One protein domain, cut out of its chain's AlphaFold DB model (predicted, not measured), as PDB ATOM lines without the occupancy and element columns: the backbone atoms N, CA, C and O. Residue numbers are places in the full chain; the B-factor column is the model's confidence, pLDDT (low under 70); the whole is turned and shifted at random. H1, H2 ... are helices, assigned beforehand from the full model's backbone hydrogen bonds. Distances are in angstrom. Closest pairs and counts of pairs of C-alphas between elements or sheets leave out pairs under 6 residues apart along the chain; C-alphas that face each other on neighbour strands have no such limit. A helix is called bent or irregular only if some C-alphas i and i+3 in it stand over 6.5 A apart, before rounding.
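This is residues 106 to 235 of the 269 residues of an uncharacterized protein of Pseudomonas fluorescens (UniProt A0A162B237). H2, H3, H4 and the last part of H1 pack side by side as a helical bundle with H3 in its middle, and H5 crosses H3. The first part of the long H1 reaches out from this body as an arm; H6 folds back from the end of H5, and short H7 comes after it, with the first and last printed residues close together, their C-alphas 6.3 A apart. The printed part has 130 residues with seven named helices, H1 to H7 in chain order, and no named strand: the class is all helix. It is compact, with a radius of gyration of the C-alphas of 15.1 A and spans of 41 by 36 by 28 A; residues 224 to 229 stick out.

Find C-alpha 112 at (97.922, 101.291, 110.266); from there H1, residues 112 to 137, runs 35.1 A to C-alpha 137 at (112.281, 132.315, 102.173). It has a kink of 44 degrees near residue 129, yet is neither bent nor irregular, but only just: C-alphas 128 and 131 are 6.2 A apart. H2, residues 141 to 159, spans 26.9 A and is only just irregular, with C-alphas 151 and 154 6.6 A apart. Next come H3, residues 162 to 175, 19.7 A, and H4, residues 180 to 193, 20.1 A. H5, residues 195 to 211, spans 24.6 A. H6 is residues 215 to 225, and H7, residues 228 to 231, ends at C-alpha 231, (109.682, 102.508, 121.258).

Begin at H3, the hub, which touches H1, H2, H4 and H5. H1, H2, H3 and H4 form an up and down bundle, each helix running against the one before it. Look at Pro 132 and Ser 175, the closest C-alphas of H1 and H3, 5.4 A apart; residues 127 to 132 alone of H1 touch H3. H2 and H3 are a hairpin at a shallow tilt of 11 degrees, closest at C-alphas 156 and 165, 6.2 A. H3 and H4, also a hairpin, come closest at C-alphas 169 and 183, 5.8 A. H5 touches H3 at a steep tilt of 41 degrees, with C-alphas 166 and 201 closest, 4.1 A. H5 and H6 are a hairpin, closest at C-alphas 211 and 218, 4.7 A. H1 and H6 are near each other. H7 is close to but not clearly touching H6, C-alphas 223 and 231 being 7.1 A apart. Every O i to N i+4 pair is within hydrogen-bond range in H3, H4, H5 and H6, against 18 of 22 in H1 and 13 of 15 in H2; H7 is too short for such a pair.

The C-alphas farthest apart are those of Ala 139 and Asp 229, 43.2 A. The printed part has no cut, and the six links between the helices are tight. The mean pLDDT of the printed part is 89.3, and no printed residue is under 70.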
ATOM      1  N   ALA A 106     108.072 103.805 111.147       86.50
ATOM      2  CA  ALA A 106     107.377 102.689 111.773       86.50
ATOM      3  C   ALA A 106     108.082 101.369 111.436       86.50
ATOM      4  O   ALA A 106     108.496 101.160 110.290       86.50
ATOM      5  N   VAL A 107     108.168 100.449 112.399       86.19
ATOM      6  CA  VAL A 107     108.670  99.102 112.103       86.19
ATOM      7  C   VAL A 107     107.699  98.367 111.174       86.19
ATOM      8  O   VAL A 107     106.512  98.686 111.070       86.19
ATOM      9  N   ARG A 108     108.200  97.352 110.461       79.06
ATOM     10  CA  ARG A 108     107.441  96.647 109.411       79.06
ATOM     11  C   ARG A 108     106.061  96.165 109.881       79.06
ATOM     12  O   ARG A 108     105.096  96.261 109.121       79.06
ATOM     13  N   ASN A 109     105.982  95.699 111.126       82.50
ATOM     14  CA  ASN A 109     104.798  95.065 111.706       82.50
ATOM     15  C   ASN A 109     103.849  96.038 112.427       82.50
ATOM     16  O   ASN A 109     102.828  95.591 112.944       82.50
ATOM     17  N   SER A 110     104.140  97.344 112.456       84.12
ATOM     18  CA  SER A 110     103.249  98.319 113.093       84.12
ATOM     19  C   SER A 110     101.911  98.395 112.355       84.12
ATOM     20  O   SER A 110     101.859  98.408 111.115       84.12
ATOM     21  N   GLY A 111     100.823  98.465 113.121       84.50
ATOM     22  CA  GLY A 111      99.472  98.600 112.581       84.50
ATOM     23  C   GLY A 111      99.252  99.943 111.861       84.50
ATOM     24  O   GLY A 111     100.002 100.896 112.086       84.50
ATOM     25  N   PRO A 112      98.208 100.062 111.015       81.88
ATOM     26  CA  PRO A 112      97.922 101.291 110.266       81.88
ATOM     27  C   PRO A 112      97.760 102.533 111.149       81.88
ATOM     28  O   PRO A 112      98.281 103.591 110.813       81.88
ATOM     29  N   LYS A 113      97.102 102.391 112.308       82.56
ATOM     30  CA  LYS A 113      96.929 103.490 113.267       82.56
ATOM     31  C   LYS A 113      98.271 104.011 113.784       82.56
ATOM     32  O   LYS A 113      98.525 105.202 113.705       82.56
ATOM     33  N   THR A 114      99.147 103.122 114.249       82.44
ATOM     34  CA  THR A 114     100.474 103.498 114.757       82.44
ATOM     35  C   THR A 114     101.328 104.169 113.687       82.44
ATOM     36  O   THR A 114     102.031 105.129 113.976       82.44
ATOM     37  N   LYS A 115     101.242 103.701 112.434       83.31
ATOM     38  CA  LYS A 115     101.915 104.340 111.294       83.31
ATOM     39  C   LYS A 115     101.425 105.772 111.076       83.31
ATOM     40  O   LYS A 115     102.253 106.659 110.896       83.31
ATOM     41  N   ALA A 116     100.111 105.990 111.129       80.56
ATOM     42  CA  ALA A 116      99.516 107.317 110.986       80.56
ATOM     43  C   ALA A 116      99.881 108.246 112.157       80.56
ATOM     44  O   ALA A 116     100.301 109.376 111.922       80.56
ATOM     45  N   ASP A 117      99.789 107.762 113.400       80.00
ATOM     46  CA  ASP A 117     100.123 108.539 114.600       80.00
ATOM     47  C   ASP A 117     101.615 108.945 114.598       80.00
ATOM     48  O   ASP A 117     101.950 110.103 114.852       80.00
ATOM     49  N   LEU A 118     102.515 108.026 114.222       83.88
ATOM     50  CA  LEU A 118     103.946 108.312 114.075       83.88
ATOM     51  C   LEU A 118     104.219 109.324 112.958       83.88
ATOM     52  O   LEU A 118     105.032 110.223 113.135       83.88
ATOM     53  N   GLN A 119     103.551 109.185 111.811       82.88
ATOM     54  CA  GLN A 119     103.692 110.124 110.700       82.88
ATOM     55  C   GLN A 119     103.217 111.528 111.087       82.88
ATOM     56  O   GLN A 119     103.871 112.500 110.718       82.88
ATOM     57  N   ALA A 120     102.113 111.638 111.831       81.44
ATOM     58  CA  ALA A 120     101.619 112.912 112.339       81.44
ATOM     59  C   ALA A 120     102.629 113.549 113.303       81.44
ATOM     60  O   ALA A 120     102.998 114.703 113.114       81.44
ATOM     61  N   MET A 121     103.136 112.789 114.278       84.31
ATOM     62  CA  MET A 121     104.165 113.274 115.203       84.31
ATOM     63  C   MET A 121     105.431 113.719 114.462       84.31
ATOM     64  O   MET A 121     105.914 114.823 114.684       84.31
ATOM     65  N   GLU A 122     105.953 112.891 113.557       87.88
ATOM     66  CA  GLU A 122     107.147 113.206 112.770       87.88
ATOM     67  C   GLU A 122     106.962 114.480 111.935       87.88
ATOM     68  O   GLU A 122     107.887 115.283 111.818       87.88
ATOM     69  N   ASN A 123     105.761 114.692 111.391       87.12
ATOM     70  CA  ASN A 123     105.425 115.917 110.680       87.12
ATOM     71  C   ASN A 123     105.491 117.143 111.602       87.12
ATOM     72  O   ASN A 123     106.126 118.127 111.237       87.12
ATOM     73  N   GLU A 124     104.907 117.083 112.803       86.75
ATOM     74  CA  GLU A 124     104.973 118.193 113.772       86.75
ATOM     75  C   GLU A 124     106.418 118.512 114.193       86.75
ATOM     76  O   GLU A 124     106.807 119.678 114.274       86.75
ATOM     77  N   LEU A 125     107.255 117.488 114.390       90.62
ATOM     78  CA  LEU A 125     108.673 117.686 114.706       90.62
ATOM     79  C   LEU A 125     109.436 118.323 113.550       90.62
ATOM     80  O   LEU A 125     110.276 119.195 113.765       90.62
ATOM     81  N   GLU A 126     109.149 117.913 112.317       92.12
ATOM     82  CA  GLU A 126     109.796 118.478 111.139       92.12
ATOM     83  C   GLU A 126     109.439 119.963 110.956       92.12
ATOM     84  O   GLU A 126     110.301 120.770 110.596       92.12
ATOM     85  N   LEU A 127     108.214 120.371 111.304       92.88
ATOM     86  CA  LEU A 127     107.788 121.772 111.255       92.88
ATOM     87  C   LEU A 127     108.597 122.705 112.174       92.88
ATOM     88  O   LEU A 127     108.654 123.909 111.908       92.88
ATOM     89  N   LEU A 128     109.277 122.192 113.206       93.88
ATOM     90  CA  LEU A 128     110.222 122.991 114.003       93.88
ATOM     91  C   LEU A 128     111.373 123.546 113.155       93.88
ATOM     92  O   LEU A 128     111.904 124.614 113.454       93.88
ATOM     93  N   PHE A 129     111.728 122.840 112.083       94.44
ATOM     94  CA  PHE A 129     112.827 123.188 111.190       94.44
ATOM     95  C   PHE A 129     112.338 123.847 109.901       94.44
ATOM     96  O   PHE A 129     112.970 124.790 109.426       94.44
ATOM     97  N   LEU A 130     111.205 123.399 109.353       95.38
ATOM     98  CA  LEU A 130     110.677 123.937 108.095       95.38
ATOM     99  C   LEU A 130     110.139 125.361 108.255       95.38
ATOM    100  O   LEU A 130     110.517 126.243 107.486       95.38
ATOM    101  N   ILE A 131     109.324 125.620 109.285       96.06
ATOM    102  CA  ILE A 131     108.660 126.921 109.464       96.06
ATOM    103  C   ILE A 131     109.671 128.084 109.522       96.06
ATOM    104  O   ILE A 131     109.481 129.064 108.795       96.06
ATOM    105  N   PRO A 132     110.763 128.024 110.316       95.81
ATOM    106  CA  PRO A 132     111.746 129.107 110.343       95.81
ATOM    107  C   PRO A 132     112.439 129.352 109.000       95.81
ATOM    108  O   PRO A 132     112.804 130.490 108.701       95.81
ATOM    109  N   GLU A 133     112.662 128.306 108.201       96.69
ATOM    110  CA  GLU A 133     113.238 128.440 106.862       96.69
ATOM    111  C   GLU A 133     112.238 129.062 105.885       96.69
ATOM    112  O   GLU A 133     112.581 129.993 105.156       96.69
ATOM    113  N   GLU A 134     110.982 128.625 105.920       97.62
ATOM    114  CA  GLU A 134     109.911 129.157 105.077       97.62
ATOM    115  C   GLU A 134     109.637 130.635 105.346       97.62
ATOM    116  O   GLU A 134     109.519 131.419 104.406       97.62
ATOM    117  N   VAL A 135     109.608 131.041 106.619       97.44
ATOM    118  CA  VAL A 135     109.456 132.445 107.033       97.44
ATOM    119  C   VAL A 135     110.568 133.330 106.471       97.44
ATOM    120  O   VAL A 135     110.317 134.485 106.131       97.44
ATOM    121  N   LYS A 136     111.795 132.809 106.358       96.56
ATOM    122  CA  LYS A 136     112.918 133.537 105.747       96.56
ATOM    123  C   LYS A 136     112.820 133.566 104.223       96.56
ATOM    124  O   LYS A 136     113.264 134.534 103.611       96.56
ATOM    125  N   ALA A 137     112.291 132.505 103.618       96.75
ATOM    126  CA  ALA A 137     112.281 132.315 102.173       96.75
ATOM    127  C   ALA A 137     111.095 132.994 101.468       96.75
ATOM    128  O   ALA A 137     111.245 133.433 100.328       96.75
ATOM    129  N   PHE A 138     109.932 133.094 102.119       97.31
ATOM    130  CA  PHE A 138     108.691 133.545 101.493       97.31
ATOM    131  C   PHE A 138     108.043 134.706 102.246       97.31
ATOM    132  O   PHE A 138     107.714 134.615 103.432       97.31
ATOM    133  N   ALA A 139     107.743 135.777 101.510       93.44
ATOM    134  CA  ALA A 139     106.846 136.816 101.997       93.44
ATOM    135  C   ALA A 139     105.454 136.209 102.263       93.44
ATOM    136  O   ALA A 139     104.888 135.542 101.399       93.44
ATOM    137  N   GLY A 140     104.915 136.418 103.466       92.94
ATOM    138  CA  GLY A 140     103.604 135.897 103.872       92.94
ATOM    139  C   GLY A 140     103.602 134.489 104.484       92.94
ATOM    140  O   GLY A 140     102.557 134.060 104.965       92.94
ATOM    141  N   ALA A 141     104.740 133.780 104.556       96.00
ATOM    142  CA  ALA A 141     104.806 132.484 105.251       96.00
ATOM    143  C   ALA A 141     104.451 132.591 106.743       96.00
ATOM    144  O   ALA A 141     103.803 131.703 107.290       96.00
ATOM    145  N   MET A 142     104.820 133.704 107.385       96.00
ATOM    146  CA  MET A 142     104.414 134.018 108.758       96.00
ATOM    147  C   MET A 142     102.886 133.993 108.909       96.00
ATOM    148  O   MET A 142     102.360 133.254 109.737       96.00
ATOM    149  N   ASP A 143     102.179 134.762 108.079       95.62
ATOM    150  CA  ASP A 143     100.720 134.886 108.146       95.62
ATOM    151  C   ASP A 143     100.024 133.574 107.782       95.62
ATOM    152  O   ASP A 143      99.026 133.207 108.406       95.62
ATOM    153  N   PHE A 144     100.578 132.834 106.815       94.38
ATOM    154  CA  PHE A 144     100.118 131.493 106.471       94.38
ATOM    155  C   PHE A 144     100.141 130.570 107.693       94.38
ATOM    156  O   PHE A 144      99.097 130.039 108.069       94.38
ATOM    157  N   TRP A 145     101.292 130.425 108.359       95.38
ATOM    158  CA  TRP A 145     101.421 129.527 109.509       95.38
ATOM    159  C   TRP A 145     100.598 129.974 110.708       95.38
ATOM    160  O   TRP A 145      99.978 129.140 111.362       95.38
ATOM    161  N   VAL A 146     100.529 131.280 110.977       95.56
ATOM    162  CA  VAL A 146      99.626 131.821 112.002       95.56
ATOM    163  C   VAL A 146      98.178 131.425 111.698       95.56
ATOM    164  O   VAL A 146      97.469 130.954 112.589       95.56
ATOM    165  N   GLY A 147      97.751 131.549 110.440       94.44
ATOM    166  CA  GLY A 147      96.436 131.108 109.981       94.44
ATOM    167  C   GLY A 147      96.202 129.605 110.159       94.44
ATOM    168  O   GLY A 147      95.133 129.215 110.628       94.44
ATOM    169  N   GLU A 148      97.182 128.759 109.832       91.62
ATOM    170  CA  GLU A 148      97.091 127.305 110.036       91.62
ATOM    171  C   GLU A 148      96.989 126.941 111.524       91.62
ATOM    172  O   GLU A 148      96.092 126.188 111.906       91.62
ATOM    173  N   PHE A 149      97.796 127.547 112.400       93.12
ATOM    174  CA  PHE A 149      97.679 127.337 113.847       93.12
ATOM    175  C   PHE A 149      96.307 127.754 114.389       93.12
ATOM    176  O   PHE A 149      95.699 127.013 115.165       93.12
ATOM    177  N   TYR A 150      95.755 128.885 113.939       93.69
ATOM    178  CA  TYR A 150      94.402 129.288 114.333       93.69
ATOM    179  C   TYR A 150      93.320 128.294 113.893       93.69
ATOM    180  O   TYR A 150      92.351 128.099 114.627       93.69
ATOM    181  N   LYS A 151      93.479 127.628 112.743       91.06
ATOM    182  CA  LYS A 151      92.563 126.558 112.305       91.06
ATOM    183  C   LYS A 151      92.697 125.293 113.152       91.06
ATOM    184  O   LYS A 151      91.705 124.592 113.344       91.06
ATOM    185  N   MET A 152      93.895 124.999 113.659       88.12
ATOM    186  CA  MET A 152      94.163 123.810 114.473       88.12
ATOM    187  C   MET A 152      93.688 123.951 115.927       88.12
ATOM    188  O   MET A 152      93.311 122.951 116.535       88.12
ATOM    189  N   ILE A 153      93.623 125.169 116.477       89.06
ATOM    190  CA  ILE A 153      93.178 125.411 117.864       89.06
ATOM    191  C   ILE A 153      91.795 124.789 118.173       89.06
ATOM    192  O   ILE A 153      91.710 124.014 119.129       89.06
ATOM    193  N   PRO A 154      90.716 125.039 117.398       87.25
ATOM    194  CA  PRO A 154      89.409 124.435 117.672       87.25
ATOM    195  C   PRO A 154      89.411 122.904 117.584       87.25
ATOM    196  O   PRO A 154      88.689 122.240 118.328       87.25
ATOM    197  N   VAL A 155      90.237 122.335 116.698       84.94
ATOM    198  CA  VAL A 155      90.403 120.880 116.558       84.94
ATOM    199  C   VAL A 155      91.047 120.307 117.819       84.94
ATOM    200  O   VAL A 155      90.511 119.369 118.408       84.94
ATOM    201  N   ALA A 156      92.132 120.927 118.287       82.69
ATOM    202  CA  ALA A 156      92.833 120.553 119.511       82.69
ATOM    203  C   ALA A 156      91.909 120.588 120.742       82.69
ATOM    204  O   ALA A 156      91.887 119.652 121.543       82.69
ATOM    205  N   GLN A 157      91.087 121.637 120.854       81.44
ATOM    206  CA  GLN A 157      90.078 121.759 121.909       81.44
ATOM    207  C   GLN A 157      89.011 120.661 121.818       81.44
ATOM    208  O   GLN A 157      88.650 120.073 122.836       81.44
ATOM    209  N   GLY A 158      88.524 120.358 120.610       82.94
ATOM    210  CA  GLY A 158      87.543 119.297 120.376       82.94
ATOM    211  C   GLY A 158      88.064 117.908 120.747       82.94
ATOM    212  O   GLY A 158      87.321 117.096 121.294       82.94
ATOM    213  N   MET A 159      89.356 117.656 120.521       78.94
ATOM    214  CA  MET A 159      90.034 116.420 120.922       78.94
ATOM    215  C   MET A 159      90.282 116.327 122.433       78.94
ATOM    216  O   MET A 159      90.579 115.238 122.918       78.94
ATOM    217  N   LYS A 160      90.191 117.446 123.169       77.56
ATOM    218  CA  LYS A 160      90.592 117.559 124.583       77.56
ATOM    219  C   LYS A 160      92.011 117.026 124.844       77.56
ATOM    220  O   LYS A 160      92.275 116.459 125.898       77.56
ATOM    221  N   SER A 161      92.911 117.189 123.873       80.50
ATOM    222  CA  SER A 161      94.298 116.734 123.982       80.50
ATOM    223  C   SER A 161      95.175 117.883 124.460       80.50
ATOM    224  O   SER A 161      95.506 118.793 123.695       80.50
ATOM    225  N   ASP A 162      95.552 117.845 125.733       85.88
ATOM    226  CA  ASP A 162      96.504 118.792 126.305       85.88
ATOM    227  C   ASP A 162      97.900 118.639 125.693       85.88
ATOM    228  O   ASP A 162      98.544 119.642 125.405       85.88
ATOM    229  N   PHE A 163      98.316 117.410 125.382       86.00
ATOM    230  CA  PHE A 163      99.560 117.121 124.671       86.00
ATOM    231  C   PHE A 163      99.641 117.833 123.314       86.00
ATOM    232  O   PHE A 163     100.641 118.486 123.017       86.00
ATOM    233  N   TYR A 164      98.581 117.775 122.500       85.12
ATOM    234  CA  TYR A 164      98.577 118.438 121.193       85.12
ATOM    235  C   TYR A 164      98.620 119.970 121.325       85.12
ATOM    236  O   TYR A 164      99.370 120.636 120.612       85.12
ATOM    237  N   LEU A 165      97.890 120.542 122.293       90.56
ATOM    238  CA  LEU A 165      97.980 121.973 122.619       90.56
ATOM    239  C   LEU A 165      99.381 122.365 123.121       90.56
ATOM    240  O   LEU A 165      99.878 123.435 122.767       90.56
ATOM    241  N   ALA A 166     100.021 121.510 123.920       92.25
ATOM    242  CA  ALA A 166     101.347 121.737 124.481       92.25
ATOM    243  C   ALA A 166     102.433 121.735 123.393       92.25
ATOM    244  O   ALA A 166     103.243 122.664 123.348       92.25
ATOM    245  N   MET A 167     102.400 120.766 122.468       90.38
ATOM    246  CA  MET A 167     103.277 120.751 121.289       90.38
ATOM    247  C   MET A 167     103.068 121.994 120.423       90.38
ATOM    248  O   MET A 167     104.034 122.679 120.091       90.38
ATOM    249  N   MET A 168     101.812 122.341 120.126       92.12
ATOM    250  CA  MET A 168     101.483 123.519 119.321       92.12
ATOM    251  C   MET A 168     102.016 124.809 119.957       92.12
ATOM    252  O   MET A 168     102.632 125.631 119.278       92.12
ATOM    253  N   TRP A 169     101.832 124.990 121.270       95.31
ATOM    254  CA  TRP A 169     102.380 126.140 121.993       95.31
ATOM    255  C   TRP A 169     103.910 126.173 121.922       95.31
ATOM    256  O   TRP A 169     104.495 127.216 121.611       95.31
ATOM    257  N   ALA A 170     104.566 125.036 122.179       94.06
ATOM    258  CA  ALA A 170     106.019 124.922 122.144       94.06
ATOM    259  C   ALA A 170     106.578 125.249 120.753       94.06
ATOM    260  O   ALA A 170     107.556 125.994 120.642       94.06
ATOM    261  N   GLN A 171     105.925 124.770 119.697       93.00
ATOM    262  CA  GLN A 171     106.279 125.025 118.306       93.00
ATOM    263  C   GLN A 171     106.076 126.490 117.920       93.00
ATOM    264  O   GLN A 171     107.000 127.095 117.384       93.00
ATOM    265  N   VAL A 172     104.945 127.119 118.265       95.00
ATOM    266  CA  VAL A 172     104.741 128.563 118.029       95.00
ATOM    267  C   VAL A 172     105.836 129.376 118.719       95.00
ATOM    268  O   VAL A 172     106.458 130.238 118.102       95.00
ATOM    269  N   ARG A 173     106.150 129.075 119.984       95.12
ATOM    270  CA  ARG A 173     107.187 129.795 120.745       95.12
ATOM    271  C   ARG A 173     108.617 129.541 120.268       95.12
ATOM    272  O   ARG A 173     109.516 130.262 120.714       95.12
ATOM    273  N   THR A 174     108.825 128.532 119.431       92.81
ATOM    274  CA  THR A 174     110.139 128.138 118.914       92.81
ATOM    275  C   THR A 174     110.315 128.602 117.471       92.81
ATOM    276  O   THR A 174     111.280 129.302 117.172       92.81
ATOM    277  N   SER A 175     109.352 128.302 116.602       93.25
ATOM    278  CA  SER A 175     109.416 128.584 115.168       93.25
ATOM    279  C   SER A 175     108.855 129.950 114.773       93.25
ATOM    280  O   SER A 175     109.279 130.513 113.766       93.25
ATOM    281  N   LEU A 176     107.927 130.505 115.562       94.25
ATOM    282  CA  LEU A 176     107.274 131.799 115.325       94.25
ATOM    283  C   LEU A 176     107.379 132.711 116.567       94.25
ATOM    284  O   LEU A 176     106.364 133.182 117.085       94.25
ATOM    285  N   PRO A 177     108.592 132.986 117.088       91.50
ATOM    286  CA  PRO A 177     108.770 133.581 118.416       91.50
ATOM    287  C   PRO A 177     108.174 134.989 118.571       91.50
ATOM    288  O   PRO A 177     107.919 135.421 119.694       91.50
ATOM    289  N   THR A 178     107.939 135.703 117.467       92.75
ATOM    290  CA  THR A 178     107.316 137.036 117.453       92.75
ATOM    291  C   THR A 178     105.788 136.998 117.555       92.75
ATOM    292  O   THR A 178     105.172 138.033 117.794       92.75
ATOM    293  N   GLN A 179     105.157 135.827 117.421       95.44
ATOM    294  CA  GLN A 179     103.700 135.661 117.437       95.44
ATOM    295  C   GLN A 179     103.161 135.474 118.860       95.44
ATOM    296  O   GLN A 179     102.535 134.464 119.194       95.44
ATOM    297  N   SER A 180     103.407 136.465 119.723       93.56
ATOM    298  CA  SER A 180     103.041 136.405 121.145       93.56
ATOM    299  C   SER A 180     101.536 136.232 121.361       93.56
ATOM    300  O   SER A 180     101.143 135.403 122.170       93.56
ATOM    301  N   LEU A 181     100.686 136.911 120.581       95.19
ATOM    302  CA  LEU A 181      99.227 136.808 120.726       95.19
ATOM    303  C   LEU A 181      98.693 135.388 120.461       95.19
ATOM    304  O   LEU A 181      97.792 134.915 121.162       95.19
ATOM    305  N   LEU A 182      99.240 134.705 119.453       95.56
ATOM    306  CA  LEU A 182      98.893 133.317 119.153       95.56
ATOM    307  C   LEU A 182      99.326 132.406 120.306       95.56
ATOM    308  O   LEU A 182      98.524 131.616 120.801       95.56
ATOM    309  N   ALA A 183     100.561 132.565 120.786       95.81
ATOM    310  CA  ALA A 183     101.054 131.776 121.905       95.81
ATOM    311  C   ALA A 183     100.252 132.005 123.195       95.81
ATOM    312  O   ALA A 183      99.872 131.035 123.844       95.81
ATOM    313  N   ASP A 184      99.927 133.252 123.534       95.94
ATOM    314  CA  ASP A 184      99.115 133.601 124.707       95.94
ATOM    315  C   ASP A 184      97.694 133.031 124.596       95.94
ATOM    316  O   ASP A 184      97.048 132.698 125.593       95.94
ATOM    317  N   THR A 185      97.176 132.901 123.371       95.19
ATOM    318  CA  THR A 185      95.888 132.250 123.122       95.19
ATOM    319  C   THR A 185      95.959 130.764 123.449       95.19
ATOM    320  O   THR A 185      95.122 130.287 124.210       95.19
ATOM    321  N   ILE A 186      96.973 130.050 122.957       95.25
ATOM    322  CA  ILE A 186      97.149 128.621 123.253       95.25
ATOM    323  C   ILE A 186      97.456 128.411 124.748       95.25
ATOM    324  O   ILE A 186      96.903 127.508 125.372       95.25
ATOM    325  N   GLU A 187      98.254 129.286 125.367       95.12
ATOM    326  CA  GLU A 187      98.591 129.208 126.795       95.12
ATOM    327  C   GLU A 187      97.361 129.358 127.695       95.12
ATOM    328  O   GLU A 187      97.218 128.635 128.679       95.12
ATOM    329  N   ARG A 188      96.433 130.266 127.361       94.50
ATOM    330  CA  ARG A 188      95.160 130.393 128.090       94.50
ATOM    331  C   ARG A 188      94.324 129.119 128.013       94.50
ATOM    332  O   ARG A 188      93.670 128.774 128.993       94.50
ATOM    333  N   LEU A 189      94.358 128.416 126.882       93.25
ATOM    334  CA  LEU A 189      93.672 127.131 126.740       93.25
ATOM    335  C   LEU A 189      94.326 126.056 127.605       93.25
ATOM    336  O   LEU A 189      93.617 125.369 128.333       93.25
ATOM    337  N   LEU A 190      95.656 125.970 127.608       94.19
ATOM    338  CA  LEU A 190      96.396 125.070 128.498       94.19
ATOM    339  C   LEU A 190      96.077 125.351 129.975       94.19
ATOM    340  O   LEU A 190      95.737 124.430 130.712       94.19
ATOM    341  N   LYS A 191      96.066 126.625 130.388       94.38
ATOM    342  CA  LYS A 191      95.676 127.045 131.748       94.38
ATOM    343  C   LYS A 191      94.243 126.652 132.110       94.38
ATOM    344  O   LYS A 191      93.976 126.344 133.264       94.38
ATOM    345  N   SER A 192      93.321 126.658 131.144       92.25
ATOM    346  CA  SER A 192      91.935 126.225 131.379       92.25
ATOM    347  C   SER A 192      91.795 124.717 131.607       92.25
ATOM    348  O   SER A 192      90.790 124.284 132.166       92.25
ATOM    349  N   ILE A 193      92.793 123.930 131.189       89.94
ATOM    350  CA  ILE A 193      92.868 122.488 131.439       89.94
ATOM    351  C   ILE A 193      93.521 122.234 132.804       89.94
ATOM    352  O   ILE A 193      92.962 121.499 133.616       89.94
ATOM    353  N   GLY A 194      94.661 122.875 133.080       91.38
ATOM    354  CA  GLY A 194      95.323 122.843 134.385       91.38
ATOM    355  C   GLY A 194      96.824 123.135 134.330       91.38
ATOM    356  O   GLY A 194      97.447 123.106 133.267       91.38
ATOM    357  N   ASP A 195      97.421 123.386 135.498       92.12
ATOM    358  CA  ASP A 195      98.840 123.759 135.625       92.12
ATOM    359  C   ASP A 195      99.797 122.678 135.097       92.12
ATOM    360  O   ASP A 195     100.840 122.999 134.528       92.12
ATOM    361  N   THR A 196      99.422 121.398 135.202       91.88
ATOM    362  CA  THR A 196     100.205 120.277 134.654       91.88
ATOM    363  C   THR A 196     100.369 120.376 133.138       91.88
ATOM    364  O   THR A 196     101.461 120.149 132.622       91.88
ATOM    365  N   SER A 197      99.321 120.768 132.408       91.38
ATOM    366  CA  SER A 197      99.377 120.917 130.949       91.38
ATOM    367  C   SER A 197     100.239 122.114 130.530       91.38
ATOM    368  O   SER A 197     100.907 122.076 129.498       91.38
ATOM    369  N   VAL A 198     100.266 123.172 131.347       93.38
ATOM    370  CA  VAL A 198     101.176 124.311 131.152       93.38
ATOM    371  C   VAL A 198     102.624 123.873 131.370       93.38
ATOM    372  O   VAL A 198     103.466 124.140 130.514       93.38
ATOM    373  N   ALA A 199     102.911 123.163 132.465       93.00
ATOM    374  CA  ALA A 199     104.243 122.629 132.748       93.00
ATOM    375  C   ALA A 199     104.746 121.733 131.603       93.00
ATOM    376  O   ALA A 199     105.835 121.967 131.085       93.00
ATOM    377  N   LEU A 200     103.898 120.826 131.106       90.94
ATOM    378  CA  LEU A 200     104.197 119.987 129.945       90.94
ATOM    379  C   LEU A 200     104.608 120.812 128.712       90.94
ATOM    380  O   LEU A 200     105.590 120.489 128.050       90.94
ATOM    381  N   ALA A 201     103.893 121.897 128.401       93.56
ATOM    382  CA  ALA A 201     104.232 122.759 127.266       93.56
ATOM    383  C   ALA A 201     105.598 123.446 127.433       93.56
ATOM    384  O   ALA A 201     106.349 123.602 126.463       93.56
ATOM    385  N   HIS A 202     105.943 123.839 128.661       93.81
ATOM    386  CA  HIS A 202     107.257 124.386 128.980       93.81
ATOM    387  C   HIS A 202     108.367 123.336 128.874       93.81
ATOM    388  O   HIS A 202     109.410 123.652 128.298       93.81
ATOM    389  N   ASP A 203     108.132 122.113 129.345       90.88
ATOM    390  CA  ASP A 203     109.087 121.004 129.263       90.88
ATOM    391  C   ASP A 203     109.358 120.614 127.804       90.88
ATOM    392  O   ASP A 203     110.514 120.528 127.386       90.88
ATOM    393  N   ILE A 204     108.304 120.489 126.986       90.56
ATOM    394  CA  ILE A 204     108.428 120.239 125.540       90.56
ATOM    395  C   ILE A 204     109.230 121.362 124.875       90.56
ATOM    396  O   ILE A 204     110.164 121.107 124.116       90.56
ATOM    397  N   ARG A 205     108.917 122.628 125.174       92.62
ATOM    398  CA  ARG A 205     109.670 123.759 124.617       92.62
ATOM    399  C   ARG A 205     111.131 123.746 125.059       92.62
ATOM    400  O   ARG A 205     112.000 124.124 124.276       92.62
ATOM    401  N   HIS A 206     111.410 123.382 126.306       90.44
ATOM    402  CA  HIS A 206     112.774 123.284 126.807       90.44
ATOM    403  C   HIS A 206     113.560 122.220 126.035       90.44
ATOM    404  O   HIS A 206     114.620 122.544 125.505       90.44
ATOM    405  N   MET A 207     112.982 121.027 125.862       86.56
ATOM    406  CA  MET A 207     113.539 119.952 125.032       86.56
ATOM    407  C   MET A 207     113.833 120.438 123.608       86.56
ATOM    408  O   MET A 207     114.955 120.301 123.125       86.56
ATOM    409  N   TYR A 208     112.875 121.107 122.957       90.69
ATOM    410  CA  TYR A 208     113.087 121.659 121.615       90.69
ATOM    411  C   TYR A 208     114.257 122.645 121.578       90.69
ATOM    412  O   TYR A 208     115.064 122.617 120.655       90.69
ATOM    413  N   ARG A 209     114.391 123.519 122.580       89.56
ATOM    414  CA  ARG A 209     115.475 124.510 122.613       89.56
ATOM    415  C   ARG A 209     116.855 123.905 122.832       89.56
ATOM    416  O   ARG A 209     117.808 124.492 122.333       89.56
ATOM    417  N   LEU A 210     116.960 122.825 123.602       85.88
ATOM    418  CA  LEU A 210     118.234 122.141 123.836       85.88
ATOM    419  C   LEU A 210     118.683 121.361 122.603       85.88
ATOM    420  O   LEU A 210     119.861 121.381 122.263       85.88
ATOM    421  N   ALA A 211     117.736 120.726 121.917       83.62
ATOM    422  CA  ALA A 211     118.034 119.908 120.756       83.62
ATOM    423  C   ALA A 211     118.280 120.721 119.474       83.62
ATOM    424  O   ALA A 211     119.056 120.309 118.617       83.62
ATOM    425  N   LEU A 212     117.633 121.878 119.302       85.94
ATOM    426  CA  LEU A 212     117.813 122.692 118.098       85.94
ATOM    427  C   LEU A 212     119.225 123.306 118.017       85.94
ATOM    428  O   LEU A 212     119.729 123.829 119.011       85.94
ATOM    429  N   PRO A 213     119.847 123.348 116.821       87.94
ATOM    430  CA  PRO A 213     119.270 123.057 115.504       87.94
ATOM    431  C   PRO A 213     119.450 121.601 115.029       87.94
ATOM    432  O   PRO A 213     119.303 121.338 113.835       87.94
ATOM    433  N   ASP A 214     119.775 120.658 115.912       90.12
ATOM    434  CA  ASP A 214     120.068 119.270 115.555       90.12
ATOM    435  C   ASP A 214     118.842 118.357 115.734       90.12
ATOM    436  O   ASP A 214     118.409 118.024 116.839       90.12
ATOM    437  N   LYS A 215     118.281 117.898 114.611       91.62
ATOM    438  CA  LYS A 215     117.156 116.962 114.653       91.62
ATOM    439  C   LYS A 215     117.553 115.601 115.232       91.62
ATOM    440  O   LYS A 215     116.718 114.971 115.870       91.62
ATOM    441  N   ALA A 216     118.790 115.140 115.054       90.94
ATOM    442  CA  ALA A 216     119.227 113.874 115.636       90.94
ATOM    443  C   ALA A 216     119.196 113.933 117.170       90.94
ATOM    444  O   ALA A 216     118.675 113.009 117.794       90.94
ATOM    445  N   ALA A 217     119.659 115.045 117.755       89.94
ATOM    446  CA  ALA A 217     119.560 115.299 119.192       89.94
ATOM    447  C   ALA A 217     118.098 115.320 119.664       89.94
ATOM    448  O   ALA A 217     117.760 114.660 120.642       89.94
ATOM    449  N   LEU A 218     117.205 115.977 118.911       90.81
ATOM    450  CA  LEU A 218     115.776 116.026 119.247       90.81
ATOM    451  C   LEU A 218     115.154 114.628 119.281       90.81
ATOM    452  O   LEU A 218     114.445 114.279 120.222       90.81
ATOM    453  N   LEU A 219     115.424 113.816 118.257       90.44
ATOM    454  CA  LEU A 219     114.902 112.453 118.182       90.44
ATOM    455  C   LEU A 219     115.469 111.567 119.300       90.44
ATOM    456  O   LEU A 219     114.756 110.691 119.792       90.44
ATOM    457  N   ALA A 220     116.717 111.788 119.719       87.94
ATOM    458  CA  ALA A 220     117.345 111.037 120.803       87.94
ATOM    459  C   ALA A 220     116.741 111.383 122.175       87.94
ATOM    460  O   ALA A 220     116.390 110.483 122.947       87.94
ATOM    461  N   ASP A 221     116.519 112.670 122.447       85.81
ATOM    462  CA  ASP A 221     115.856 113.125 123.672       85.81
ATOM    463  C   ASP A 221     114.409 112.615 123.734       85.81
ATOM    464  O   ASP A 221     113.968 112.079 124.754       85.81
ATOM    465  N   MET A 222     113.681 112.679 122.615       84.44
ATOM    466  CA  MET A 222     112.322 112.137 122.523       84.44
ATOM    467  C   MET A 222     112.282 110.620 122.708       84.44
ATOM    468  O   MET A 222     111.407 110.117 123.406       84.44
ATOM    469  N   THR A 223     113.244 109.895 122.139       83.56
ATOM    470  CA  THR A 223     113.386 108.444 122.332       83.56
ATOM    471  C   THR A 223     113.569 108.098 123.811       83.56
ATOM    472  O   THR A 223     112.957 107.155 124.306       83.56
ATOM    473  N   THR A 224     114.352 108.892 124.542       81.44
ATOM    474  CA  THR A 224     114.576 108.701 125.985       81.44
ATOM    475  C   THR A 224     113.320 108.996 126.814       81.44
ATOM    476  O   THR A 224     113.086 108.361 127.841       81.44
ATOM    477  N   ALA A 225     112.491 109.937 126.360       77.56
ATOM    478  CA  ALA A 225     111.238 110.323 127.002       77.56
ATOM    479  C   ALA A 225     110.072 109.341 126.765       77.56
ATOM    480  O   ALA A 225     109.072 109.385 127.485       77.56
ATOM    481  N   MET A 226     110.158 108.493 125.740       78.69
ATOM    482  CA  MET A 226     109.070 107.614 125.311       78.69
ATOM    483  C   MET A 226     109.043 106.288 126.075       78.69
ATOM    484  O   MET A 226     110.061 105.765 126.522       78.69
ATOM    485  N   THR A 227     107.849 105.703 126.208       76.00
ATOM    486  CA  THR A 227     107.702 104.405 126.875       76.00
ATOM    487  C   THR A 227     108.325 103.281 126.036       76.00
ATOM    488  O   THR A 227     108.271 103.336 124.802       76.00
ATOM    489  N   PRO A 228     108.858 102.211 126.660       79.69
ATOM    490  CA  PRO A 228     109.400 101.060 125.931       79.69
ATOM    491  C   PRO A 228     108.404 100.435 124.941       79.69
ATOM    492  O   PRO A 228     108.783 100.043 123.837       79.69
ATOM    493  N   ASP A 229     107.120 100.399 125.306       77.81
ATOM    494  CA  ASP A 229     106.052  99.897 124.440       77.81
ATOM    495  C   ASP A 229     105.911 100.742 123.175       77.81
ATOM    496  O   ASP A 229     105.802 100.189 122.078       77.81
ATOM    497  N   PHE A 230     105.968 102.072 123.300       74.81
ATOM    498  CA  PHE A 230     105.944 102.967 122.148       74.81
ATOM    499  C   PHE A 230     107.208 102.774 121.298       74.81
ATOM    500  O   PHE A 230     107.095 102.550 120.093       74.81
ATOM    501  N   MET A 231     108.390 102.737 121.926       79.81
ATOM    502  CA  MET A 231     109.682 102.508 121.258       79.81
ATOM    503  C   MET A 231     109.740 101.196 120.467       79.81
ATOM    504  O   MET A 231     110.423 101.121 119.450       79.81
ATOM    505  N   SER A 232     108.997 100.163 120.872       83.75
ATOM    506  CA  SER A 232     108.924  98.892 120.132       83.75
ATOM    507  C   SER A 232     108.268  99.010 118.745       83.75
ATOM    508  O   SER A 232     108.390  98.103 117.919       83.75
ATOM    509  N   GLN A 233     107.555 100.110 118.481       84.62
ATOM    510  CA  GLN A 233     106.727 100.297 117.288       84.62
ATOM    511  C   GLN A 233     107.378 101.149 116.193       84.62
ATOM    512  O   GLN A 233     106.809 101.284 115.100       84.62
ATOM    513  N   PHE A 234     108.556 101.716 116.435       87.38
ATOM    514  CA  PHE A 234     109.273 102.522 115.451       87.38
ATOM    515  C   PHE A 234     110.788 102.408 115.626       87.38
ATOM    516  O   PHE A 234     111.296 101.864 116.597       87.38
ATOM    517  N   SER A 235     111.514 102.895 114.632       88.94
ATOM    518  CA  SER A 235     112.959 103.072 114.664       88.94
ATOM    519  C   SER A 235     113.310 104.447 114.107       88.94
ATOM    520  O   SER A 235     112.452 105.136 113.551       88.94
TER     521      SER A 235